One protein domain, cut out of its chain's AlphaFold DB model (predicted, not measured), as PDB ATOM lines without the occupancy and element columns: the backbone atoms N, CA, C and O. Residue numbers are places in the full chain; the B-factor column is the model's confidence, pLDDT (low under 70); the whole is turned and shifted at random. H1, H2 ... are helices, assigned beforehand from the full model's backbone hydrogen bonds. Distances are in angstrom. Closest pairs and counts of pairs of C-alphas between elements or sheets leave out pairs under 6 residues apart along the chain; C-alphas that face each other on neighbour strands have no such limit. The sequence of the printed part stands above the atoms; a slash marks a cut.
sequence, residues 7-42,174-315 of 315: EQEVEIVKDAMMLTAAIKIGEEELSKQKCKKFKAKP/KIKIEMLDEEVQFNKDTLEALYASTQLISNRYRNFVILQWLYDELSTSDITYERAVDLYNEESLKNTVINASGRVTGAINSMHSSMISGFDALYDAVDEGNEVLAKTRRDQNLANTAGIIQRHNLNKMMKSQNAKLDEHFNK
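Overview. This is residues 7 to 42 and 174 to 315 of the 315 residues of an uncharacterized protein of Ruminococcus bromii (UniProt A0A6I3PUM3). What shape is it? H6, H2 and H1 form a bundle; H5 slants across it to H3, which packs on H1, with H4 beyond. Residues 35 to 42 and 301 to 315 stick out. What is printed? The printed part, 178 residues with helices H1 to H6, is all helix by class, loose with radius of gyration of the C-alphas 20.0 A, and spans 82 by 47 by 23 A.

Arrangement. What touches the longest helix? H6, residues 275 to 313, touches H2, residues 174 to 198, with residues 279 to 293 alone; the closest C-alphas, Leu 194 and Ile 293, are 6.4 A apart. What is the hub? H5, residues 242 to 271, touches four helices. In H5, 24 of 26 O i to N i+4 pairs are within hydrogen-bond range, and in H6, 33 of 35.

Along the chain. Where does H1 begin? H1, residues 7 to 35, begins at (-46.858, -8.638, 5.600). Where does H6 end? C-alpha 313 is at (-52.472, -11.925, -19.860).

Size, cuts and confidence. Is anything cut? Residues 43 to 173 are; C-alphas 42 and 174 are 23.2 A apart. Where is confidence low? Residues 236 to 252 are among 34 under 70.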
ATOM      1  N   GLU A   7     -48.137  -9.359   5.483       87.19
ATOM      2  CA  GLU A   7     -46.858  -8.638   5.600       87.19
ATOM      3  C   GLU A   7     -47.020  -7.109   5.546       87.19
ATOM      4  O   GLU A   7     -46.388  -6.386   6.315       87.19
ATOM      5  N   GLN A   8     -47.898  -6.604   4.673       87.94
ATOM      6  CA  GLN A   8     -48.190  -5.172   4.579       87.94
ATOM      7  C   GLN A   8     -48.939  -4.662   5.814       87.94
ATOM      8  O   GLN A   8     -48.669  -3.555   6.273       87.94
ATOM      9  N   GLU A   9     -49.873  -5.444   6.358       90.06
ATOM     10  CA  GLU A   9     -50.585  -5.101   7.593       90.06
ATOM     11  C   GLU A   9     -49.612  -5.011   8.779       90.06
ATOM     12  O   GLU A   9     -49.652  -4.031   9.524       90.06
ATOM     13  N   VAL A  10     -48.686  -5.970   8.899       90.31
ATOM     14  CA  VAL A  10     -47.621  -5.969   9.917       90.31
ATOM     15  C   VAL A  10     -46.730  -4.729   9.780       90.31
ATOM     16  O   VAL A  10     -46.483  -4.045  10.775       90.31
ATOM     17  N   GLU A  11     -46.270  -4.402   8.565       89.88
ATOM     18  CA  GLU A  11     -45.404  -3.238   8.318       89.88
ATOM     19  C   GLU A  11     -46.116  -1.918   8.660       89.88
ATOM     20  O   GLU A  11     -45.555  -1.083   9.366       89.88
ATOM     21  N   ILE A  12     -47.380  -1.752   8.253       91.19
ATOM     22  CA  ILE A  12     -48.165  -0.543   8.544       91.19
ATOM     23  C   ILE A  12     -48.336  -0.339  10.056       91.19
ATOM     24  O   ILE A  12     -48.181   0.781  10.550       91.19
ATOM     25  N   VAL A  13     -48.663  -1.400  10.803       91.69
ATOM     26  CA  VAL A  13     -48.843  -1.314  12.262       91.69
ATOM     27  C   VAL A  13     -47.508  -1.046  12.961       91.69
ATOM     28  O   VAL A  13     -47.456  -0.210  13.866       91.69
ATOM     29  N   LYS A  14     -46.419  -1.675  12.504       90.75
ATOM     30  CA  LYS A  14     -45.061  -1.411  12.994       90.75
ATOM     31  C   LYS A  14     -44.661   0.048  12.798       90.75
ATOM     32  O   LYS A  14     -44.212   0.688  13.747       90.75
ATOM     33  N   ASP A  15     -44.841   0.579  11.594       91.38
ATOM     34  CA  ASP A  15     -44.461   1.949  11.255       91.38
ATOM     35  C   ASP A  15     -45.287   2.963  12.063       91.38
ATOM     36  O   ASP A  15     -44.731   3.904  12.633       91.38
ATOM     37  N   ALA A  16     -46.594   2.725  12.226       92.69
ATOM     38  CA  ALA A  16     -47.449   3.545  13.084       92.69
ATOM     39  C   ALA A  16     -46.998   3.516  14.557       92.69
ATOM     40  O   ALA A  16     -46.947   4.563  15.213       92.69
ATOM     41  N   MET A  17     -46.641   2.338  15.081       90.00
ATOM     42  CA  MET A  17     -46.107   2.176  16.437       90.00
ATOM     43  C   MET A  17     -44.790   2.946  16.613       90.00
ATOM     44  O   MET A  17     -44.643   3.697  17.579       90.00
ATOM     45  N   MET A  18     -43.849   2.788  15.676       89.06
ATOM     46  CA  MET A  18     -42.534   3.431  15.720       89.06
ATOM     47  C   MET A  18     -42.624   4.953  15.664       89.06
ATOM     48  O   MET A  18     -42.011   5.625  16.492       89.06
ATOM     49  N   LEU A  19     -43.435   5.491  14.755       91.69
ATOM     50  CA  LEU A  19     -43.691   6.926  14.657       91.69
ATOM     51  C   LEU A  19     -44.335   7.473  15.936       91.69
ATOM     52  O   LEU A  19     -43.912   8.506  16.449       91.69
ATOM     53  N   THR A  20     -45.313   6.759  16.500       90.94
ATOM     54  CA  THR A  20     -45.971   7.174  17.750       90.94
ATOM     55  C   THR A  20     -44.985   7.201  18.925       90.94
ATOM     56  O   THR A  20     -45.022   8.127  19.738       90.94
ATOM     57  N   ALA A  21     -44.077   6.223  19.011       88.44
ATOM     58  CA  ALA A  21     -43.004   6.226  20.007       88.44
ATOM     59  C   ALA A  21     -42.038   7.399  19.805       88.44
ATOM     60  O   ALA A  21     -41.746   8.109  20.766       88.44
ATOM     61  N   ALA A  22     -41.583   7.621  18.568       89.06
ATOM     62  CA  ALA A  22     -40.655   8.695  18.226       89.06
ATOM     63  C   ALA A  22     -41.218  10.075  18.578       89.06
ATOM     64  O   ALA A  22     -40.520  10.886  19.181       89.06
ATOM     65  N   ILE A  23     -42.501  10.316  18.284       92.06
ATOM     66  CA  ILE A  23     -43.199  11.552  18.662       92.06
ATOM     67  C   ILE A  23     -43.190  11.722  20.181       92.06
ATOM     68  O   ILE A  23     -42.786  12.771  20.672       92.06
ATOM     69  N   LYS A  24     -43.589  10.689  20.932       90.44
ATOM     70  CA  LYS A  24     -43.663  10.772  22.395       90.44
ATOM     71  C   LYS A  24     -42.294  11.045  23.027       90.44
ATOM     72  O   LYS A  24     -42.178  11.922  23.878       90.44
ATOM     73  N   ILE A  25     -41.261  10.315  22.605       89.50
ATOM     74  CA  ILE A  25     -39.896  10.480  23.123       89.50
ATOM     75  C   ILE A  25     -39.350  11.864  22.739       89.50
ATOM     76  O   ILE A  25     -38.787  12.556  23.586       89.50
ATOM     77  N   GLY A  26     -39.566  12.301  21.495       90.25
ATOM     78  CA  GLY A  26     -39.159  13.626  21.028       90.25
ATOM     79  C   GLY A  26     -39.853  14.767  21.779       90.25
ATOM     80  O   GLY A  26     -39.202  15.740  22.145       90.25
ATOM     81  N   GLU A  27     -41.145  14.644  22.096       93.19
ATOM     82  CA  GLU A  27     -41.880  15.627  22.908       93.19
ATOM     83  C   GLU A  27     -41.366  15.698  24.355       93.19
ATOM     84  O   GLU A  27     -41.209  16.794  24.907       93.19
ATOM     85  N   GLU A  28     -41.076  14.548  24.973       91.56
ATOM     86  CA  GLU A  28     -40.465  14.482  26.305       91.56
ATOM     87  C   GLU A  28     -39.094  15.172  26.317       91.56
ATOM     88  O   GLU A  28     -38.794  15.968  27.212       91.56
ATOM     89  N   GLU A  29     -38.275  14.914  25.301       91.00
ATOM     90  CA  GLU A  29     -36.947  15.499  25.170       91.00
ATOM     91  C   GLU A  29     -36.996  17.005  24.864       91.00
ATOM     92  O   GLU A  29     -36.303  17.799  25.505       91.00
ATOM     93  N   LEU A  30     -37.902  17.440  23.988       93.19
ATOM     94  CA  LEU A  30     -38.167  18.852  23.709       93.19
ATOM     95  C   LEU A  30     -38.565  19.609  24.987       93.19
ATOM     96  O   LEU A  30     -38.099  20.727  25.229       93.19
ATOM     97  N   SER A  31     -39.397  18.995  25.833       93.19
ATOM     98  CA  SER A  31     -39.778  19.546  27.137       93.19
ATOM     99  C   SER A  31     -38.568  19.690  28.069       93.19
ATOM    100  O   SER A  31     -38.339  20.768  28.631       93.19
ATOM    101  N   LYS A  32     -37.718  18.656  28.167       92.81
ATOM    102  CA  LYS A  32     -36.475  18.708  28.960       92.81
ATOM    103  C   LYS A  32     -35.550  19.831  28.490       92.81
ATOM    104  O   LYS A  32     -35.074  20.614  29.317       92.81
ATOM    105  N   GLN A  33     -35.332  19.964  27.180       92.44
ATOM    106  CA  GLN A  33     -34.482  21.022  26.628       92.44
ATOM    107  C   GLN A  33     -35.062  22.411  26.917       92.44
ATOM    108  O   GLN A  33     -34.334  23.298  27.373       92.44
ATOM    109  N   LYS A  34     -36.380  22.605  26.761       93.19
ATOM    110  CA  LYS A  34     -37.064  23.866  27.101       93.19
ATOM    111  C   LYS A  34     -36.853  24.244  28.573       93.19
ATOM    112  O   LYS A  34     -36.496  25.395  28.850       93.19
ATOM    113  N   CYS A  35     -36.952  23.287  29.496       94.00
ATOM    114  CA  CYS A  35     -36.764  23.503  30.935       94.00
ATOM    115  C   CYS A  35     -35.300  23.673  31.384       94.00
ATOM    116  O   CYS A  35     -35.062  24.217  32.465       94.00
ATOM    117  N   LYS A  36     -34.315  23.245  30.583       92.81
ATOM    118  CA  LYS A  36     -32.887  23.328  30.930       92.81
ATOM    119  C   LYS A  36     -32.459  24.782  31.158       92.81
ATOM    120  O   LYS A  36     -32.702  25.645  30.313       92.81
ATOM    121  N   LYS A  37     -31.806  25.066  32.286       93.44
ATOM    122  CA  LYS A  37     -31.275  26.397  32.628       93.44
ATOM    123  C   LYS A  37     -29.753  26.401  32.525       93.44
ATOM    124  O   LYS A  37     -29.124  25.360  32.696       93.44
ATOM    125  N   PHE A  38     -29.179  27.570  32.255       94.19
ATOM    126  CA  PHE A  38     -27.735  27.755  32.348       94.19
ATOM    127  C   PHE A  38     -27.281  27.742  33.812       94.19
ATOM    128  O   PHE A  38     -28.098  27.893  34.728       94.19
ATOM    129  N   LYS A  39     -25.973  27.571  34.028       92.38
ATOM    130  CA  LYS A  39     -25.363  27.683  35.355       92.38
ATOM    131  C   LYS A  39     -25.675  29.040  35.993       92.38
ATOM    132  O   LYS A  39     -25.893  30.034  35.302       92.38
ATOM    133  N   ALA A  40     -25.709  29.069  37.323       91.88
ATOM    134  CA  ALA A  40     -25.950  30.298  38.065       91.88
ATOM    135  C   ALA A  40     -24.846  31.331  37.796       91.88
ATOM    136  O   ALA A  40     -23.684  30.978  37.579       91.88
ATOM    137  N   LYS A  41     -25.220  32.611  37.841       91.19
ATOM    138  CA  LYS A  41     -24.271  33.711  37.689       91.19
ATOM    139  C   LYS A  41     -23.221  33.661  38.816       91.19
ATOM    140  O   LYS A  41     -23.614  33.493  39.973       91.19
ATOM    141  N   PRO A  42     -21.921  33.833  38.505       91.06
ATOM    142  CA  PRO A  42     -20.868  33.935  39.506       91.06
ATOM    143  C   PRO A  42     -21.177  35.019  40.542       91.06
ATOM    144  O   PRO A  42     -21.704  36.081  40.206       91.06
ATOM    145  N   LYS A 174     -31.117  26.829  21.417       94.19
ATOM    146  CA  LYS A 174     -32.094  27.197  20.386       94.19
ATOM    147  C   LYS A 174     -32.041  26.220  19.210       94.19
ATOM    148  O   LYS A 174     -33.088  25.700  18.844       94.19
ATOM    149  N   ILE A 175     -30.845  25.931  18.694       90.94
ATOM    150  CA  ILE A 175     -30.643  24.984  17.588       90.94
ATOM    151  C   ILE A 175     -31.186  23.602  17.970       90.94
ATOM    152  O   ILE A 175     -31.998  23.048  17.242       90.94
ATOM    153  N   LYS A 176     -30.830  23.075  19.151       92.44
ATOM    154  CA  LYS A 176     -31.329  21.772  19.634       92.44
ATOM    155  C   LYS A 176     -32.855  21.717  19.695       92.44
ATOM    156  O   LYS A 176     -33.445  20.737  19.257       92.44
ATOM    157  N   ILE A 177     -33.492  22.766  20.220       93.88
ATOM    158  CA  ILE A 177     -34.957  22.859  20.290       93.88
ATOM    159  C   ILE A 177     -35.571  22.871  18.889       93.88
ATOM    160  O   ILE A 177     -36.519  22.135  18.659       93.88
ATOM    161  N   GLU A 178     -35.043  23.685  17.974       92.50
ATOM    162  CA  GLU A 178     -35.550  23.811  16.603       92.50
ATOM    163  C   GLU A 178     -35.427  22.491  15.831       92.50
ATOM    164  O   GLU A 178     -36.398  22.031  15.242       92.50
ATOM    165  N   MET A 179     -34.280  21.814  15.932       88.06
ATOM    166  CA  MET A 179     -34.058  20.512  15.296       88.06
ATOM    167  C   MET A 179     -35.023  19.428  15.798       88.06
ATOM    168  O   MET A 179     -35.561  18.671  14.994       88.06
ATOM    169  N   LEU A 180     -35.254  19.358  17.113       91.06
ATOM    170  CA  LEU A 180     -36.198  18.401  17.704       91.06
ATOM    171  C   LEU A 180     -37.646  18.722  17.342       91.06
ATOM    172  O   LEU A 180     -38.427  17.809  17.097       91.06
ATOM    173  N   ASP A 181     -38.019  20.002  17.351       94.38
ATOM    174  CA  ASP A 181     -39.376  20.443  17.020       94.38
ATOM    175  C   ASP A 181     -39.715  20.081  15.566       94.38
ATOM    176  O   ASP A 181     -40.768  19.494  15.311       94.38
ATOM    177  N   GLU A 182     -38.776  20.302  14.641       90.88
ATOM    178  CA  GLU A 182     -38.889  19.864  13.247       90.88
ATOM    179  C   GLU A 182     -39.004  18.339  13.112       90.88
ATOM    180  O   GLU A 182     -39.863  17.859  12.374       90.88
ATOM    181  N   GLU A 183     -38.178  17.561  13.822       89.75
ATOM    182  CA  GLU A 183     -38.224  16.092  13.770       89.75
ATOM    183  C   GLU A 183     -39.540  15.539  14.335       89.75
ATOM    184  O   GLU A 183     -40.160  14.653  13.741       89.75
ATOM    185  N   VAL A 184     -40.030  16.104  15.442       93.25
ATOM    186  CA  VAL A 184     -41.335  15.754  16.016       93.25
ATOM    187  C   VAL A 184     -42.462  16.094  15.046       93.25
ATOM    188  O   VAL A 184     -43.355  15.266  14.845       93.25
ATOM    189  N   GLN A 185     -42.440  17.284  14.443       94.25
ATOM    190  CA  GLN A 185     -43.480  17.695  13.505       94.25
ATOM    191  C   GLN A 185     -43.463  16.832  12.242       94.25
ATOM    192  O   GLN A 185     -44.509  16.334  11.832       94.25
ATOM    193  N   PHE A 186     -42.284  16.548  11.690       91.69
ATOM    194  CA  PHE A 186     -42.135  15.647  10.552       91.69
ATOM    195  C   PHE A 186     -42.683  14.246  10.848       91.69
ATOM    196  O   PHE A 186     -43.386  13.660  10.021       91.69
ATOM    197  N   ASN A 187     -42.410  13.707  12.040       91.94
ATOM    198  CA  ASN A 187     -42.933  12.406  12.452       91.94
ATOM    199  C   ASN A 187     -44.462  12.427  12.606       91.94
ATOM    200  O   ASN A 187     -45.119  11.457  12.225       91.94
ATOM    201  N   LYS A 188     -45.045  13.525  13.111       95.00
ATOM    202  CA  LYS A 188     -46.507  13.720  13.176       95.00
ATOM    203  C   LYS A 188     -47.133  13.748  11.788       95.00
ATOM    204  O   LYS A 188     -48.073  12.994  11.542       95.00
ATOM    205  N   ASP A 189     -46.576  14.547  10.884       93.50
ATOM    206  CA  ASP A 189     -47.062  14.676   9.510       93.50
ATOM    207  C   ASP A 189     -46.955  13.331   8.771       93.50
ATOM    208  O   ASP A 189     -47.881  12.904   8.077       93.50
ATOM    209  N   THR A 190     -45.850  12.608   8.984       91.25
ATOM    210  CA  THR A 190     -45.633  11.276   8.406       91.25
ATOM    211  C   THR A 190     -46.644  10.263   8.937       91.25
ATOM    212  O   THR A 190     -47.207   9.484   8.165       91.25
ATOM    213  N   LEU A 191     -46.914  10.282  10.243       94.06
ATOM    214  CA  LEU A 191     -47.894   9.405  10.878       94.06
ATOM    215  C   LEU A 191     -49.316   9.685  10.377       94.06
ATOM    216  O   LEU A 191     -50.066   8.752  10.081       94.06
ATOM    217  N   GLU A 192     -49.688  10.955  10.229       93.31
ATOM    218  CA  GLU A 192     -50.981  11.342   9.666       93.31
ATOM    219  C   GLU A 192     -51.117  10.900   8.202       93.31
ATOM    220  O   GLU A 192     -52.129  10.299   7.828       93.31
ATOM    221  N   ALA A 193     -50.075  11.098   7.392       90.56
ATOM    222  CA  ALA A 193     -50.034  10.636   6.008       90.56
ATOM    223  C   ALA A 193     -50.118   9.103   5.898       90.56
ATOM    224  O   ALA A 193     -50.825   8.581   5.025       90.56
ATOM    225  N   LEU A 194     -49.457   8.359   6.793       91.50
ATOM    226  CA  LEU A 194     -49.569   6.901   6.875       91.50
ATOM    227  C   LEU A 194     -51.017   6.488   7.159       91.50
ATOM    228  O   LEU A 194     -51.575   5.645   6.453       91.50
ATOM    229  N   TYR A 195     -51.676   7.117   8.133       92.56
ATOM    230  CA  TYR A 195     -53.073   6.824   8.444       92.56
ATOM    231  C   TYR A 195     -54.033   7.180   7.303       92.56
ATOM    232  O   TYR A 195     -54.953   6.410   7.020       92.56
ATOM    233  N   ALA A 196     -53.824   8.312   6.630       90.25
ATOM    234  CA  ALA A 196     -54.654   8.750   5.512       90.25
ATOM    235  C   ALA A 196     -54.482   7.865   4.266       90.25
ATOM    236  O   ALA A 196     -55.459   7.564   3.578       90.25
ATOM    237  N   SER A 197     -53.253   7.428   3.976       87.38
ATOM    238  CA  SER A 197     -52.938   6.607   2.799       87.38
ATOM    239  C   SER A 197     -53.356   5.143   2.963       87.38
ATOM    240  O   SER A 197     -53.850   4.530   2.006       87.38
ATOM    241  N   THR A 198     -53.189   4.591   4.167       87.88
ATOM    242  CA  THR A 198     -53.510   3.192   4.471       87.88
ATOM    243  C   THR A 198     -55.003   3.006   4.736       87.88
ATOM    244  O   THR A 198     -55.650   2.128   4.156       87.88
ATOM    245  N   GLN A 199     -55.567   3.865   5.594       89.56
ATOM    246  CA  GLN A 199     -56.894   3.721   6.197       89.56
ATOM    247  C   GLN A 199     -57.105   2.373   6.915       89.56
ATOM    248  O   GLN A 199     -58.244   1.987   7.160       89.56
ATOM    249  N   LEU A 200     -56.021   1.660   7.254       90.38
ATOM    250  CA  LEU A 200     -56.076   0.363   7.936       90.38
ATOM    251  C   LEU A 200     -56.441   0.543   9.418       90.38
ATOM    252  O   LEU A 200     -57.323  -0.128   9.946       90.38
ATOM    253  N   ILE A 201     -55.787   1.502  10.081       91.31
ATOM    254  CA  ILE A 201     -55.884   1.693  11.530       91.31
ATOM    255  C   ILE A 201     -56.916   2.777  11.867       91.31
ATOM    256  O   ILE A 201     -56.716   3.977  11.632       91.31
ATOM    257  N   SER A 202     -58.029   2.351  12.464       91.44
ATOM    258  CA  SER A 202     -59.070   3.248  12.981       91.44
ATOM    259  C   SER A 202     -58.561   4.092  14.153       91.44
ATOM    260  O   SER A 202     -57.750   3.624  14.951       91.44
ATOM    261  N   ASN A 203     -59.093   5.310  14.309       90.44
ATOM    262  CA  ASN A 203     -58.720   6.262  15.365       90.44
ATOM    263  C   ASN A 203     -58.702   5.644  16.772       90.44
ATOM    264  O   ASN A 203     -57.837   5.983  17.573       90.44
ATOM    265  N   ARG A 204     -59.622   4.711  17.057       88.06
ATOM    266  CA  ARG A 204     -59.724   4.023  18.355       88.06
ATOM    267  C   ARG A 204     -58.444   3.264  18.735       88.06
ATOM    268  O   ARG A 204     -58.158   3.141  19.920       88.06
ATOM    269  N   TYR A 205     -57.685   2.777  17.754       89.38
ATOM    270  CA  TYR A 205     -56.535   1.893  17.968       89.38
ATOM    271  C   TYR A 205     -55.181   2.584  17.753       89.38
ATOM    272  O   TYR A 205     -54.147   1.933  17.813       89.38
ATOM    273  N   ARG A 206     -55.156   3.909  17.544       89.81
ATOM    274  CA  ARG A 206     -53.927   4.691  17.274       89.81
ATOM    275  C   ARG A 206     -53.106   5.030  18.523       89.81
ATOM    276  O   ARG A 206     -52.207   5.862  18.472       89.81
ATOM    277  N   ASN A 207     -53.433   4.432  19.665       86.25
ATOM    278  CA  ASN A 207     -52.653   4.591  20.885       86.25
ATOM    279  C   ASN A 207     -51.446   3.647  20.851       86.25
ATOM    280  O   ASN A 207     -51.602   2.483  20.495       86.25
ATOM    281  N   PHE A 208     -50.278   4.118  21.291       85.44
ATOM    282  CA  PHE A 208     -49.046   3.325  21.294       85.44
ATOM    283  C   PHE A 208     -49.205   1.930  21.929       85.44
ATOM    284  O   PHE A 208     -48.760   0.946  21.351       85.44
ATOM    285  N   VAL A 209     -49.878   1.834  23.082       82.00
ATOM    286  CA  VAL A 209     -50.102   0.562  23.798       82.00
ATOM    287  C   VAL A 209     -50.846  -0.437  22.917       82.00
ATOM    288  O   VAL A 209     -50.517  -1.619  22.889       82.00
ATOM    289  N   ILE A 210     -51.845   0.056  22.190       85.69
ATOM    290  CA  ILE A 210     -52.691  -0.753  21.318       85.69
ATOM    291  C   ILE A 210     -51.921  -1.144  20.060       85.69
ATOM    292  O   ILE A 210     -51.935  -2.306  19.677       85.69
ATOM    293  N   LEU A 211     -51.214  -0.193  19.446       89.31
ATOM    294  CA  LEU A 211     -50.386  -0.437  18.264       89.31
ATOM    295  C   LEU A 211     -49.312  -1.487  18.536       89.31
ATOM    296  O   LEU A 211     -49.088  -2.352  17.699       89.31
ATOM    297  N   GLN A 212     -48.693  -1.446  19.715       85.75
ATOM    298  CA  GLN A 212     -47.727  -2.458  20.111       85.75
ATOM    299  C   GLN A 212     -48.371  -3.829  20.296       85.75
ATOM    300  O   GLN A 212     -47.831  -4.809  19.799       85.75
ATOM    301  N   TRP A 213     -49.515  -3.916  20.981       85.94
ATOM    302  CA  TRP A 213     -50.214  -5.195  21.129       85.94
ATOM    303  C   TRP A 213     -50.601  -5.769  19.759       85.94
ATOM    304  O   TRP A 213     -50.350  -6.937  19.489       85.94
ATOM    305  N   LEU A 214     -51.135  -4.927  18.866       88.62
ATOM    306  CA  LEU A 214     -51.508  -5.330  17.509       88.62
ATOM    307  C   LEU A 214     -50.288  -5.777  16.702       88.62
ATOM    308  O   LEU A 214     -50.375  -6.763  15.980       88.62
ATOM    309  N   TYR A 215     -49.158  -5.079  16.825       89.94
ATOM    310  CA  TYR A 215     -47.910  -5.471  16.177       89.94
ATOM    311  C   TYR A 215     -47.392  -6.810  16.708       89.94
ATOM    312  O   TYR A 215     -47.034  -7.677  15.916       89.94
ATOM    313  N   ASP A 216     -47.360  -6.995  18.028       87.06
ATOM    314  CA  ASP A 216     -46.920  -8.241  18.655       87.06
ATOM    315  C   ASP A 216     -47.794  -9.413  18.183       87.06
ATOM    316  O   ASP A 216     -47.266 -10.450  17.792       87.06
ATOM    317  N   GLU A 217     -49.116  -9.235  18.150       87.69
ATOM    318  CA  GLU A 217     -50.042 -10.281  17.714       87.69
ATOM    319  C   GLU A 217     -49.891 -10.580  16.214       87.69
ATOM    320  O   GLU A 217     -49.721 -11.731  15.825       87.69
ATOM    321  N   LEU A 218     -49.865  -9.553  15.359       89.88
ATOM    322  CA  LEU A 218     -49.705  -9.729  13.912       89.88
ATOM    323  C   LEU A 218     -48.334 -10.292  13.527       89.88
ATOM    324  O   LEU A 218     -48.226 -11.030  12.563       89.88
ATOM    325  N   SER A 219     -47.272  -9.943  14.250       86.69
ATOM    326  CA  SER A 219     -45.922 -10.427  13.934       86.69
ATOM    327  C   SER A 219     -45.661 -11.858  14.407       86.69
ATOM    328  O   SER A 219     -44.708 -12.484  13.942       86.69
ATOM    329  N   THR A 220     -46.477 -12.377  15.329       84.81
ATOM    330  CA  THR A 220     -46.309 -13.721  15.907       84.81
ATOM    331  C   THR A 220     -47.371 -14.722  15.455       84.81
ATOM    332  O   THR A 220     -47.146 -15.928  15.576       84.81
ATOM    333  N   SER A 221     -48.471 -14.243  14.875       84.00
ATOM    334  CA  SER A 221     -49.602 -15.047  14.412       84.00
ATOM    335  C   SER A 221     -49.936 -14.715  12.951       84.00
ATOM    336  O   SER A 221     -50.055 -13.547  12.594       84.00
ATOM    337  N   ASP A 222     -50.174 -15.730  12.108       87.06
ATOM    338  CA  ASP A 222     -50.630 -15.558  10.711       87.06
ATOM    339  C   ASP A 222     -52.133 -15.225  10.667       87.06
ATOM    340  O   ASP A 222     -52.984 -16.018  10.254       87.06
ATOM    341  N   ILE A 223     -52.480 -14.066  11.225       88.12
ATOM    342  CA  ILE A 223     -53.845 -13.550  11.301       88.12
ATOM    343  C   ILE A 223     -53.947 -12.201  10.593       88.12
ATOM    344  O   ILE A 223     -52.969 -11.471  10.440       88.12
ATOM    345  N   THR A 224     -55.154 -11.843  10.162       91.06
ATOM    346  CA  THR A 224     -55.412 -10.525   9.574       91.06
ATOM    347  C   THR A 224     -55.519  -9.450  10.650       91.06
ATOM    348  O   THR A 224     -55.892  -9.727  11.794       91.06
ATOM    349  N   TYR A 225     -55.284  -8.195  10.267       90.81
ATOM    350  CA  TYR A 225     -55.498  -7.025  11.123       90.81
ATOM    351  C   TYR A 225     -56.899  -7.000  11.751       90.81
ATOM    352  O   TYR A 225     -57.046  -6.735  12.941       90.81
ATOM    353  N   GLU A 226     -57.932  -7.317  10.969       90.81
ATOM    354  CA  GLU A 226     -59.322  -7.384  11.442       90.81
ATOM    355  C   GLU A 226     -59.470  -8.406  12.576       90.81
ATOM    356  O   GLU A 226     -60.041  -8.096  13.622       90.81
ATOM    357  N   ARG A 227     -58.870  -9.595  12.417       90.81
ATOM    358  CA  ARG A 227     -58.896 -10.631  13.449       90.81
ATOM    359  C   ARG A 227     -58.101 -10.227  14.690       90.81
ATOM    360  O   ARG A 227     -58.555 -10.498  15.797       90.81
ATOM    361  N   ALA A 228     -56.956  -9.569  14.519       89.38
ATOM    362  CA  ALA A 228     -56.175  -9.044  15.636       89.38
ATOM    363  C   ALA A 228     -56.982  -8.005  16.437       89.38
ATOM    364  O   ALA A 228     -57.013  -8.048  17.662       89.38
ATOM    365  N   VAL A 229     -57.709  -7.112  15.760       90.31
ATOM    366  CA  VAL A 229     -58.600  -6.138  16.408       90.31
ATOM    367  C   VAL A 229     -59.736  -6.817  17.176       90.31
ATOM    368  O   VAL A 229     -60.053  -6.394  18.290       90.31
ATOM    369  N   ASP A 230     -60.346  -7.864  16.618       90.12
ATOM    370  CA  ASP A 230     -61.381  -8.633  17.316       90.12
ATOM    371  C   ASP A 230     -60.826  -9.279  18.587       90.12
ATOM    372  O   ASP A 230     -61.413  -9.130  19.658       90.12
ATOM    373  N   LEU A 231     -59.651  -9.910  18.495       87.44
ATOM    374  CA  LEU A 231     -58.955 -10.488  19.645       87.44
ATOM    375  C   LEU A 231     -58.613  -9.426  20.694       87.44
ATOM    376  O   LEU A 231     -58.858  -9.654  21.874       87.44
ATOM    377  N   TYR A 232     -58.141  -8.246  20.284       84.50
ATOM    378  CA  TYR A 232     -57.887  -7.134  21.202       84.50
ATOM    379  C   TYR A 232     -59.163  -6.701  21.934       84.50
ATOM    380  O   TYR A 232     -59.149  -6.437  23.136       84.50
ATOM    381  N   ASN A 233     -60.292  -6.612  21.231       85.06
ATOM    382  CA  ASN A 233     -61.565  -6.248  21.845       85.06
ATOM    383  C   ASN A 233     -62.050  -7.342  22.808       85.06
ATOM    384  O   ASN A 233     -62.457  -7.022  23.922       85.06
ATOM    385  N   GLU A 234     -61.951  -8.618  22.426       82.81
ATOM    386  CA  GLU A 234     -62.285  -9.759  23.286       82.81
ATOM    387  C   GLU A 234     -61.389  -9.834  24.533       82.81
ATOM    388  O   GLU A 234     -61.879 -10.096  25.635       82.81
ATOM    389  N   GLU A 235     -60.084  -9.600  24.377       73.44
ATOM    390  CA  GLU A 235     -59.103  -9.650  25.458       73.44
ATOM    391  C   GLU A 235     -59.182  -8.408  26.352       73.44
ATOM    392  O   GLU A 235     -59.154  -8.547  27.571       73.44
ATOM    393  N   SER A 236     -59.369  -7.204  25.799       63.22
ATOM    394  CA  SER A 236     -59.528  -5.975  26.595       63.22
ATOM    395  C   SER A 236     -60.816  -5.965  27.424       63.22
ATOM    396  O   SER A 236     -60.826  -5.404  28.520       63.22
ATOM    397  N   LEU A 237     -61.873  -6.647  26.961       54.94
ATOM    398  CA  LEU A 237     -63.078  -6.920  27.751       54.94
ATOM    399  C   LEU A 237     -62.827  -7.910  28.902       54.94
ATOM    400  O   LEU A 237     -63.566  -7.887  29.885       54.94
ATOM    401  N   LYS A 238     -61.809  -8.776  28.794       55.59
ATOM    402  CA  LYS A 238     -61.492  -9.824  29.783       55.59
ATOM    403  C   LYS A 238     -60.375  -9.436  30.757       55.59
ATOM    404  O   LYS A 238     -60.434  -9.825  31.916       55.59
ATOM    405  N   ASN A 239     -59.382  -8.670  30.312       55.09
ATOM    406  CA  ASN A 239     -58.143  -8.377  31.027       55.09
ATOM    407  C   ASN A 239     -57.825  -6.882  30.931       55.09
ATOM    408  O   ASN A 239     -57.035  -6.425  30.106       55.09
ATOM    409  N   THR A 240     -58.432  -6.087  31.803       49.91
ATOM    410  CA  THR A 240     -58.148  -4.655  31.892       49.91
ATOM    411  C   THR A 240     -56.696  -4.399  32.328       49.91
ATOM    412  O   THR A 240     -56.330  -4.594  33.484       49.91
ATOM    413  N   VAL A 241     -55.888  -3.884  31.393       51.81
ATOM    414  CA  VAL A 241     -54.793  -2.908  31.599       51.81
ATOM    415  C   VAL A 241     -53.481  -3.407  32.254       51.81
ATOM    416  O   VAL A 241     -52.436  -2.801  32.019       51.81
ATOM    417  N   ILE A 242     -53.457  -4.523  32.992       48.31
ATOM    418  CA  ILE A 242     -52.292  -4.891  33.835       48.31
ATOM    419  C   ILE A 242     -51.156  -5.616  33.075       48.31
ATOM    420  O   ILE A 242     -49.987  -5.309  33.303       48.31
ATOM    421  N   ASN A 243     -51.448  -6.510  32.122       52.25
ATOM    422  CA  ASN A 243     -50.398  -7.298  31.441       52.25
ATOM    423  C   ASN A 243     -49.777  -6.598  30.219       52.25
ATOM    424  O   ASN A 243     -48.599  -6.801  29.920       52.25
ATOM    425  N   ALA A 244     -50.528  -5.719  29.550       51.12
ATOM    426  CA  ALA A 244     -49.999  -4.911  28.452       51.12
ATOM    427  C   ALA A 244     -48.988  -3.871  28.963       51.12
ATOM    428  O   ALA A 244     -47.971  -3.637  28.318       51.12
ATOM    429  N   SER A 245     -49.196  -3.302  30.159       51.78
ATOM    430  CA  SER A 245     -48.325  -2.253  30.704       51.78
ATOM    431  C   SER A 245     -46.865  -2.703  30.888       51.78
ATOM    432  O   SER A 245     -45.964  -1.936  30.559       51.78
ATOM    433  N   GLY A 246     -46.597  -3.945  31.313       55.59
ATOM    434  CA  GLY A 246     -45.222  -4.435  31.507       55.59
ATOM    435  C   GLY A 246     -44.449  -4.655  30.199       55.59
ATOM    436  O   GLY A 246     -43.317  -4.190  30.064       55.59
ATOM    437  N   ARG A 247     -45.077  -5.299  29.201       56.75
ATOM    438  CA  ARG A 247     -44.488  -5.508  27.859       56.75
ATOM    439  C   ARG A 247     -44.321  -4.192  27.095       56.75
ATOM    440  O   ARG A 247     -43.306  -3.984  26.429       56.75
ATOM    441  N   VAL A 248     -45.274  -3.275  27.249       56.59
ATOM    442  CA  VAL A 248     -45.217  -1.931  26.660       56.59
ATOM    443  C   VAL A 248     -44.101  -1.103  27.278       56.59
ATOM    444  O   VAL A 248     -43.331  -0.480  26.552       56.59
ATOM    445  N   THR A 249     -43.952  -1.140  28.603       60.56
ATOM    446  CA  THR A 249     -42.861  -0.428  29.282       60.56
ATOM    447  C   THR A 249     -41.494  -0.894  28.774       60.56
ATOM    448  O   THR A 249     -40.636  -0.065  28.488       60.56
ATOM    449  N   GLY A 250     -41.300  -2.204  28.575       64.81
ATOM    450  CA  GLY A 250     -40.054  -2.752  28.029       64.81
ATOM    451  C   GLY A 250     -39.746  -2.287  26.600       64.81
ATOM    452  O   GLY A 250     -38.633  -1.836  26.328       64.81
ATOM    453  N   ALA A 251     -40.734  -2.339  25.701       64.19
ATOM    454  CA  ALA A 251     -40.553  -1.906  24.316       64.19
ATOM    455  C   ALA A 251     -40.319  -0.394  24.207       64.19
ATOM    456  O   ALA A 251     -39.348   0.004  23.563       64.19
ATOM    457  N   ILE A 252     -41.109   0.436  24.907       67.06
ATOM    458  CA  ILE A 252     -40.860   1.886  24.983       67.06
ATOM    459  C   ILE A 252     -39.451   2.145  25.490       67.06
ATOM    460  O   ILE A 252     -38.740   2.910  24.859       67.06
ATOM    461  N   ASN A 253     -39.019   1.506  26.579       71.31
ATOM    462  CA  ASN A 253     -37.690   1.750  27.142       71.31
ATOM    463  C   ASN A 253     -36.564   1.372  26.166       71.31
ATOM    464  O   ASN A 253     -35.575   2.096  26.065       71.31
ATOM    465  N   SER A 254     -36.718   0.277  25.414       72.88
ATOM    466  CA  SER A 254     -35.745  -0.117  24.387       72.88
ATOM    467  C   SER A 254     -35.675   0.893  23.231       72.88
ATOM    468  O   SER A 254     -34.585   1.330  22.856       72.88
ATOM    469  N   MET A 255     -36.829   1.350  22.733       75.94
ATOM    470  CA  MET A 255     -36.914   2.373  21.686       75.94
ATOM    471  C   MET A 255     -36.373   3.714  22.184       75.94
ATOM    472  O   MET A 255     -35.567   4.339  21.501       75.94
ATOM    473  N   HIS A 256     -36.722   4.093  23.412       77.50
ATOM    474  CA  HIS A 256     -36.231   5.274  24.114       77.50
ATOM    475  C   HIS A 256     -34.704   5.272  24.186       77.50
ATOM    476  O   HIS A 256     -34.088   6.263  23.808       77.50
ATOM    477  N   SER A 257     -34.079   4.161  24.582       78.75
ATOM    478  CA  SER A 257     -32.615   4.063  24.635       78.75
ATOM    479  C   SER A 257     -31.969   4.275  23.265       78.75
ATOM    480  O   SER A 257     -30.962   4.974  23.167       78.75
ATOM    481  N   SER A 258     -32.534   3.687  22.206       78.44
ATOM    482  CA  SER A 258     -31.993   3.845  20.851       78.44
ATOM    483  C   SER A 258     -32.163   5.273  20.320       78.44
ATOM    484  O   SER A 258     -31.221   5.842  19.773       78.44
ATOM    485  N   MET A 259     -33.322   5.893  20.550       80.00
ATOM    486  CA  MET A 259     -33.613   7.252  20.094       80.00
ATOM    487  C   MET A 259     -32.809   8.296  20.874       80.00
ATOM    488  O   MET A 259     -32.272   9.212  20.257       80.00
ATOM    489  N   ILE A 260     -32.621   8.114  22.189       81.75
ATOM    490  CA  ILE A 260     -31.721   8.963  22.985       81.75
ATOM    491  C   ILE A 260     -30.312   8.955  22.410       81.75
ATOM    492  O   ILE A 260     -29.742  10.024  22.240       81.75
ATOM    493  N   SER A 261     -29.768   7.790  22.044       80.75
ATOM    494  CA  SER A 261     -28.413   7.745  21.478       80.75
ATOM    495  C   SER A 261     -28.286   8.549  20.175       80.75
ATOM    496  O   SER A 261     -27.247   9.157  19.914       80.75
ATOM    497  N   GLY A 262     -29.362   8.612  19.382       79.75
ATOM    498  CA  GLY A 262     -29.442   9.466  18.197       79.75
ATOM    499  C   GLY A 262     -29.485  10.955  18.549       79.75
ATOM    500  O   GLY A 262     -28.777  11.748  17.924       79.75
ATOM    501  N   PHE A 263     -30.260  11.330  19.572       85.19
ATOM    502  CA  PHE A 263     -30.299  12.705  20.074       85.19
ATOM    503  C   PHE A 263     -28.963  13.141  20.673       85.19
ATOM    504  O   PHE A 263     -28.516  14.239  20.368       85.19
ATOM    505  N   ASP A 264     -28.290  12.284  21.442       86.56
ATOM    506  CA  ASP A 264     -26.978  12.573  22.025       86.56
ATOM    507  C   ASP A 264     -25.945  12.847  20.932       86.56
ATOM    508  O   ASP A 264     -25.281  13.878  20.952       86.56
ATOM    509  N   ALA A 265     -25.897  12.011  19.890       84.25
ATOM    510  CA  ALA A 265     -25.021  12.264  18.752       84.25
ATOM    511  C   ALA A 265     -25.359  13.598  18.058       84.25
ATOM    512  O   ALA A 265     -24.468  14.361  17.682       84.25
ATOM    513  N   LEU A 266     -26.639  13.914  17.862       86.88
ATOM    514  CA  LEU A 266     -27.043  15.207  17.307       86.88
ATOM    515  C   LEU A 266     -26.595  16.361  18.216       86.88
ATOM    516  O   LEU A 266     -26.065  17.359  17.729       86.88
ATOM    517  N   TYR A 267     -26.752  16.214  19.529       89.50
ATOM    518  CA  TYR A 267     -26.382  17.220  20.513       89.50
ATOM    519  C   TYR A 267     -24.887  17.455  20.607       89.50
ATOM    520  O   TYR A 267     -24.500  18.618  20.685       89.50
ATOM    521  N   ASP A 268     -24.082  16.398  20.552       90.94
ATOM    522  CA  ASP A 268     -22.626  16.481  20.549       90.94
ATOM    523  C   ASP A 268     -22.151  17.292  19.342       90.94
ATOM    524  O   ASP A 268     -21.358  18.216  19.486       90.94
ATOM    525  N   ALA A 269     -22.725  17.045  18.158       88.94
ATOM    526  CA  ALA A 269     -22.403  17.828  16.966       88.94
ATOM    527  C   ALA A 269     -22.783  19.311  17.119       88.94
ATOM    528  O   ALA A 269     -22.041  20.183  16.666       88.94
ATOM    529  N   VAL A 270     -23.917  19.616  17.760       90.06
ATOM    530  CA  VAL A 270     -24.305  21.008  18.038       90.06
ATOM    531  C   VAL A 270     -23.365  21.652  19.060       90.06
ATOM    532  O   VAL A 270     -22.984  22.807  18.880       90.06
ATOM    533  N   ASP A 271     -22.969  20.928  20.107       88.88
ATOM    534  CA  ASP A 271     -22.063  21.439  21.143       88.88
ATOM    535  C   ASP A 271     -20.631  21.636  20.617       88.88
ATOM    536  O   ASP A 271     -19.953  22.579  21.021       88.88
ATOM    537  N   GLU A 272     -20.198  20.826  19.650       89.44
ATOM    538  CA  GLU A 272     -18.951  21.008  18.893       89.44
ATOM    539  C   GLU A 272     -19.022  22.156  17.865       89.44
ATOM    540  O   GLU A 272     -18.023  22.478  17.219       89.44
ATOM    541  N   GLY A 273     -20.190  22.782  17.679       86.69
ATOM    542  CA  GLY A 273     -20.407  23.824  16.671       86.69
ATOM    543  C   GLY A 273     -20.462  23.297  15.231       86.69
ATOM    544  O   GLY A 273     -20.368  24.075  14.282       86.69
ATOM    545  N   ASN A 274     -20.624  21.985  15.041       89.31
ATOM    546  CA  ASN A 274     -20.710  21.335  13.738       89.31
ATOM    547  C   ASN A 274     -22.169  21.195  13.280       89.31
ATOM    548  O   ASN A 274     -22.751  20.106  13.237       89.31
ATOM    549  N   GLU A 275     -22.764  22.327  12.904       83.44
ATOM    550  CA  GLU A 275     -24.165  22.393  12.472       83.44
ATOM    551  C   GLU A 275     -24.441  21.526  11.233       83.44
ATOM    552  O   GLU A 275     -25.510  20.928  11.123       83.44
ATOM    553  N   VAL A 276     -23.469  21.389  10.322       85.81
ATOM    554  CA  VAL A 276     -23.607  20.537   9.129       85.81
ATOM    555  C   VAL A 276     -23.761  19.073   9.526       85.81
ATOM    556  O   VAL A 276     -24.651  18.396   9.013       85.81
ATOM    557  N   LEU A 277     -22.938  18.578  10.455       87.12
ATOM    558  CA  LEU A 277     -23.051  17.209  10.959       87.12
ATOM    559  C   LEU A 277     -24.365  16.999  11.715       87.12
ATOM    560  O   LEU A 277     -25.036  15.992  11.487       87.12
ATOM    561  N   ALA A 278     -24.760  17.954  12.560       86.56
ATOM    562  CA  ALA A 278     -26.030  17.902  13.275       86.56
ATOM    563  C   ALA A 278     -27.208  17.826  12.291       86.56
ATOM    564  O   ALA A 278     -28.055  16.937  12.387       86.56
ATOM    565  N   LYS A 279     -27.227  18.706  11.283       87.44
ATOM    566  CA  LYS A 279     -28.237  18.697  10.223       87.44
ATOM    567  C   LYS A 279     -28.209  17.406   9.413       87.44
ATOM    568  O   LYS A 279     -29.267  16.847   9.184       87.44
ATOM    569  N   THR A 280     -27.037  16.889   9.059       86.38
ATOM    570  CA  THR A 280     -26.915  15.617   8.331       86.38
ATOM    571  C   THR A 280     -27.506  14.454   9.126       86.38
ATOM    572  O   THR A 280     -28.220  13.632   8.560       86.38
ATOM    573  N   ARG A 281     -27.248  14.385  10.439       84.81
ATOM    574  CA  ARG A 281     -27.807  13.345  11.322       84.81
ATOM    575  C   ARG A 281     -29.329  13.435  11.405       84.81
ATOM    576  O   ARG A 281     -30.013  12.431  11.237       84.81
ATOM    577  N   ARG A 282     -29.856  14.645  11.587       86.50
ATOM    578  CA  ARG A 282     -31.299  14.912  11.541       86.50
ATOM    579  C   ARG A 282     -31.886  14.487  10.196       86.50
ATOM    580  O   ARG A 282     -32.805  13.683  10.167       86.50
ATOM    581  N   ASP A 283     -31.306  14.933   9.085       85.75
ATOM    582  CA  ASP A 283     -31.780  14.612   7.736       85.75
ATOM    583  C   ASP A 283     -31.742  13.096   7.462       85.75
ATOM    584  O   ASP A 283     -32.628  12.578   6.791       85.75
ATOM    585  N   GLN A 284     -30.778  12.357   8.024       85.12
ATOM    586  CA  GLN A 284     -30.757  10.888   7.988       85.12
ATOM    587  C   GLN A 284     -31.925  10.269   8.767       85.12
ATOM    588  O   GLN A 284     -32.580   9.362   8.248       85.12
ATOM    589  N   ASN A 285     -32.229  10.761   9.971       81.50
ATOM    590  CA  ASN A 285     -33.397  10.315  10.739       81.50
ATOM    591  C   ASN A 285     -34.706  10.593   9.985       81.50
ATOM    592  O   ASN A 285     -35.572   9.717   9.885       81.50
ATOM    593  N   LEU A 286     -34.822  11.786   9.394       84.44
ATOM    594  CA  LEU A 286     -35.968  12.169   8.570       84.44
ATOM    595  C   LEU A 286     -36.068  11.294   7.320       84.44
ATOM    596  O   LEU A 286     -37.152  10.827   6.999       84.44
ATOM    597  N   ALA A 287     -34.958  11.013   6.632       82.44
ATOM    598  CA  ALA A 287     -34.939  10.174   5.435       82.44
ATOM    599  C   ALA A 287     -35.335   8.719   5.735       82.44
ATOM    600  O   ALA A 287     -36.133   8.134   4.999       82.44
ATOM    601  N   ASN A 288     -34.837   8.156   6.841       80.25
ATOM    602  CA  ASN A 288     -35.236   6.829   7.312       80.25
ATOM    603  C   ASN A 288     -36.752   6.759   7.552       80.25
ATOM    604  O   ASN A 288     -37.394   5.767   7.204       80.25
ATOM    605  N   THR A 289     -37.324   7.839   8.082       76.94
ATOM    606  CA  THR A 289     -38.758   7.960   8.346       76.94
ATOM    607  C   THR A 289     -39.572   8.229   7.073       76.94
ATOM    608  O   THR A 289     -40.606   7.603   6.855       76.94
ATOM    609  N   ALA A 290     -39.087   9.077   6.163       75.25
ATOM    610  CA  ALA A 290     -39.713   9.365   4.869       75.25
ATOM    611  C   ALA A 290     -39.870   8.102   4.004       75.25
ATOM    612  O   ALA A 290     -40.839   7.969   3.245       75.25
ATOM    613  N   GLY A 291     -38.933   7.157   4.146       72.69
ATOM    614  CA  GLY A 291     -38.975   5.853   3.489       72.69
ATOM    615  C   GLY A 291     -40.271   5.077   3.753       72.69
ATOM    616  O   GLY A 291     -40.728   4.365   2.862       72.69
ATOM    617  N   ILE A 292     -40.919   5.274   4.906       74.56
ATOM    618  CA  ILE A 292     -42.195   4.633   5.273       74.56
ATOM    619  C   ILE A 292     -43.292   4.948   4.242       74.56
ATOM    620  O   ILE A 292     -43.907   4.046   3.666       74.56
ATOM    621  N   ILE A 293     -43.502   6.233   3.932       67.62
ATOM    622  CA  ILE A 293     -44.536   6.666   2.976       67.62
ATOM    623  C   ILE A 293     -44.180   6.215   1.557       67.62
ATOM    624  O   ILE A 293     -45.045   5.762   0.800       67.62
ATOM    625  N   GLN A 294     -42.904   6.345   1.178       69.75
ATOM    626  CA  GLN A 294     -42.444   5.980  -0.160       69.75
ATOM    627  C   GLN A 294     -42.618   4.483  -0.430       69.75
ATOM    628  O   GLN A 294     -43.147   4.126  -1.485       69.75
ATOM    629  N   ARG A 295     -42.266   3.613   0.530       73.25
ATOM    630  CA  ARG A 295     -42.476   2.159   0.432       73.25
ATOM    631  C   ARG A 295     -43.949   1.817   0.256       73.25
ATOM    632  O   ARG A 295     -44.290   1.072  -0.660       73.25
ATOM    633  N   HIS A 296     -44.841   2.422   1.043       68.81
ATOM    634  CA  HIS A 296     -46.276   2.173   0.902       68.81
ATOM    635  C   HIS A 296     -46.802   2.600  -0.484       68.81
ATOM    636  O   HIS A 296     -47.564   1.869  -1.128       68.81
ATOM    637  N   ASN A 297     -46.404   3.775  -0.977       69.06
ATOM    638  CA  ASN A 297     -46.840   4.264  -2.287       69.06
ATOM    639  C   ASN A 297     -46.304   3.407  -3.445       69.06
ATOM    640  O   ASN A 297     -47.063   3.086  -4.363       69.06
ATOM    641  N   LEU A 298     -45.040   2.980  -3.376       64.44
ATOM    642  CA  LEU A 298     -44.442   2.047  -4.336       64.44
ATOM    643  C   LEU A 298     -45.158   0.694  -4.323       64.44
ATOM    644  O   LEU A 298     -45.562   0.212  -5.381       64.44
ATOM    645  N   ASN A 299     -45.409   0.121  -3.144       67.62
ATOM    646  CA  ASN A 299     -46.119  -1.152  -2.997       67.62
ATOM    647  C   ASN A 299     -47.537  -1.087  -3.584       67.62
ATOM    648  O   ASN A 299     -47.977  -2.005  -4.282       67.62
ATOM    649  N   LYS A 300     -48.246   0.030  -3.379       68.12
ATOM    650  CA  LYS A 300     -49.562   0.269  -3.988       68.12
ATOM    651  C   LYS A 300     -49.483   0.350  -5.517       68.12
ATOM    652  O   LYS A 300     -50.331  -0.225  -6.201       68.12
ATOM    653  N   MET A 301     -48.476   1.040  -6.056       66.06
ATOM    654  CA  MET A 301     -48.268   1.160  -7.501       66.06
ATOM    655  C   MET A 301     -47.937  -0.194  -8.137       66.06
ATOM    656  O   MET A 301     -48.587  -0.564  -9.114       66.06
ATOM    657  N   MET A 302     -47.014  -0.959  -7.548       67.62
ATOM    658  CA  MET A 302     -46.642  -2.301  -8.011       67.62
ATOM    659  C   MET A 302     -47.845  -3.247  -8.023       67.62
ATOM    660  O   MET A 302     -48.095  -3.912  -9.024       67.62
ATOM    661  N   LYS A 303     -48.672  -3.237  -6.968       67.94
ATOM    662  CA  LYS A 303     -49.919  -4.020  -6.926       67.94
ATOM    663  C   LYS A 303     -50.886  -3.621  -8.046       67.94
ATOM    664  O   LYS A 303     -51.495  -4.487  -8.665       67.94
ATOM    665  N   SER A 304     -51.001  -2.323  -8.341       69.19
ATOM    666  CA  SER A 304     -51.845  -1.843  -9.444       69.19
ATOM    667  C   SER A 304     -51.309  -2.230 -10.828       69.19
ATOM    668  O   SER A 304     -52.099  -2.501 -11.728       69.19
ATOM    669  N   GLN A 305     -49.985  -2.269 -11.008       70.56
ATOM    670  CA  GLN A 305     -49.350  -2.700 -12.255       70.56
ATOM    671  C   GLN A 305     -49.502  -4.207 -12.460       70.56
ATOM    672  O   GLN A 305     -49.883  -4.620 -13.551       70.56
ATOM    673  N   ASN A 306     -49.300  -5.006 -11.410       72.56
ATOM    674  CA  ASN A 306     -49.491  -6.455 -11.460       72.56
ATOM    675  C   ASN A 306     -50.945  -6.819 -11.782       72.56
ATOM    676  O   ASN A 306     -51.179  -7.598 -12.694       72.56
ATOM    677  N   ALA A 307     -51.926  -6.169 -11.145       71.06
ATOM    678  CA  ALA A 307     -53.339  -6.398 -11.460       71.06
ATOM    679  C   ALA A 307     -53.689  -6.067 -12.925       71.06
ATOM    680  O   ALA A 307     -54.459  -6.784 -13.559       71.06
ATOM    681  N   LYS A 308     -53.098  -5.000 -13.488       72.19
ATOM    682  CA  LYS A 308     -53.267  -4.647 -14.907       72.19
ATOM    683  C   LYS A 308     -52.593  -5.643 -15.848       72.19
ATOM    684  O   LYS A 308     -53.122  -5.890 -16.925       72.19
ATOM    685  N   LEU A 309     -51.431  -6.181 -15.474       69.25
ATOM    686  CA  LEU A 309     -50.741  -7.225 -16.234       69.25
ATOM    687  C   LEU A 309     -51.555  -8.524 -16.224       69.25
ATOM    688  O   LEU A 309     -51.768  -9.102 -17.285       69.25
ATOM    689  N   ASP A 310     -52.095  -8.924 -15.074       67.62
ATOM    690  CA  ASP A 310     -52.939 -10.116 -14.945       67.62
ATOM    691  C   ASP A 310     -54.227 -10.012 -15.785       67.62
ATOM    692  O   ASP A 310     -54.629 -10.990 -16.414       67.62
ATOM    693  N   GLU A 311     -54.845  -8.828 -15.877       70.12
ATOM    694  CA  GLU A 311     -55.973  -8.573 -16.794       70.12
ATOM    695  C   GLU A 311     -55.581  -8.632 -18.279       70.12
ATOM    696  O   GLU A 311     -56.424  -8.921 -19.132       70.12
ATOM    697  N   HIS A 312     -54.321  -8.331 -18.603       65.69
ATOM    698  CA  HIS A 312     -53.815  -8.305 -19.974       65.69
ATOM    699  C   HIS A 312     -53.344  -9.680 -20.468       65.69
ATOM    700  O   HIS A 312     -53.348  -9.907 -21.676       65.69
ATOM    701  N   PHE A 313     -52.940 -10.569 -19.555       60.78
ATOM    702  CA  PHE A 313     -52.472 -11.925 -19.860       60.78
ATOM    703  C   PHE A 313     -53.535 -13.019 -19.656       60.78
ATOM    704  O   PHE A 313     -53.362 -14.112 -20.187       60.78
ATOM    705  N   ASN A 314     -54.636 -12.743 -18.945       57.09
ATOM    706  CA  ASN A 314     -55.785 -13.658 -18.810       57.09
ATOM    707  C   ASN A 314     -56.953 -13.343 -19.777       57.09
ATOM    708  O   ASN A 314     -58.101 -13.693 -19.497       57.09
ATOM    709  N   LYS A 315     -56.674 -12.690 -20.911       47.06
ATOM    710  CA  LYS A 315     -57.585 -12.562 -22.063       47.06
ATOM    711  C   LYS A 315     -57.027 -13.327 -23.251       47.06
ATOM    712  O   LYS A 315     -57.854 -13.906 -23.986       47.06
TER     713      LYS A 315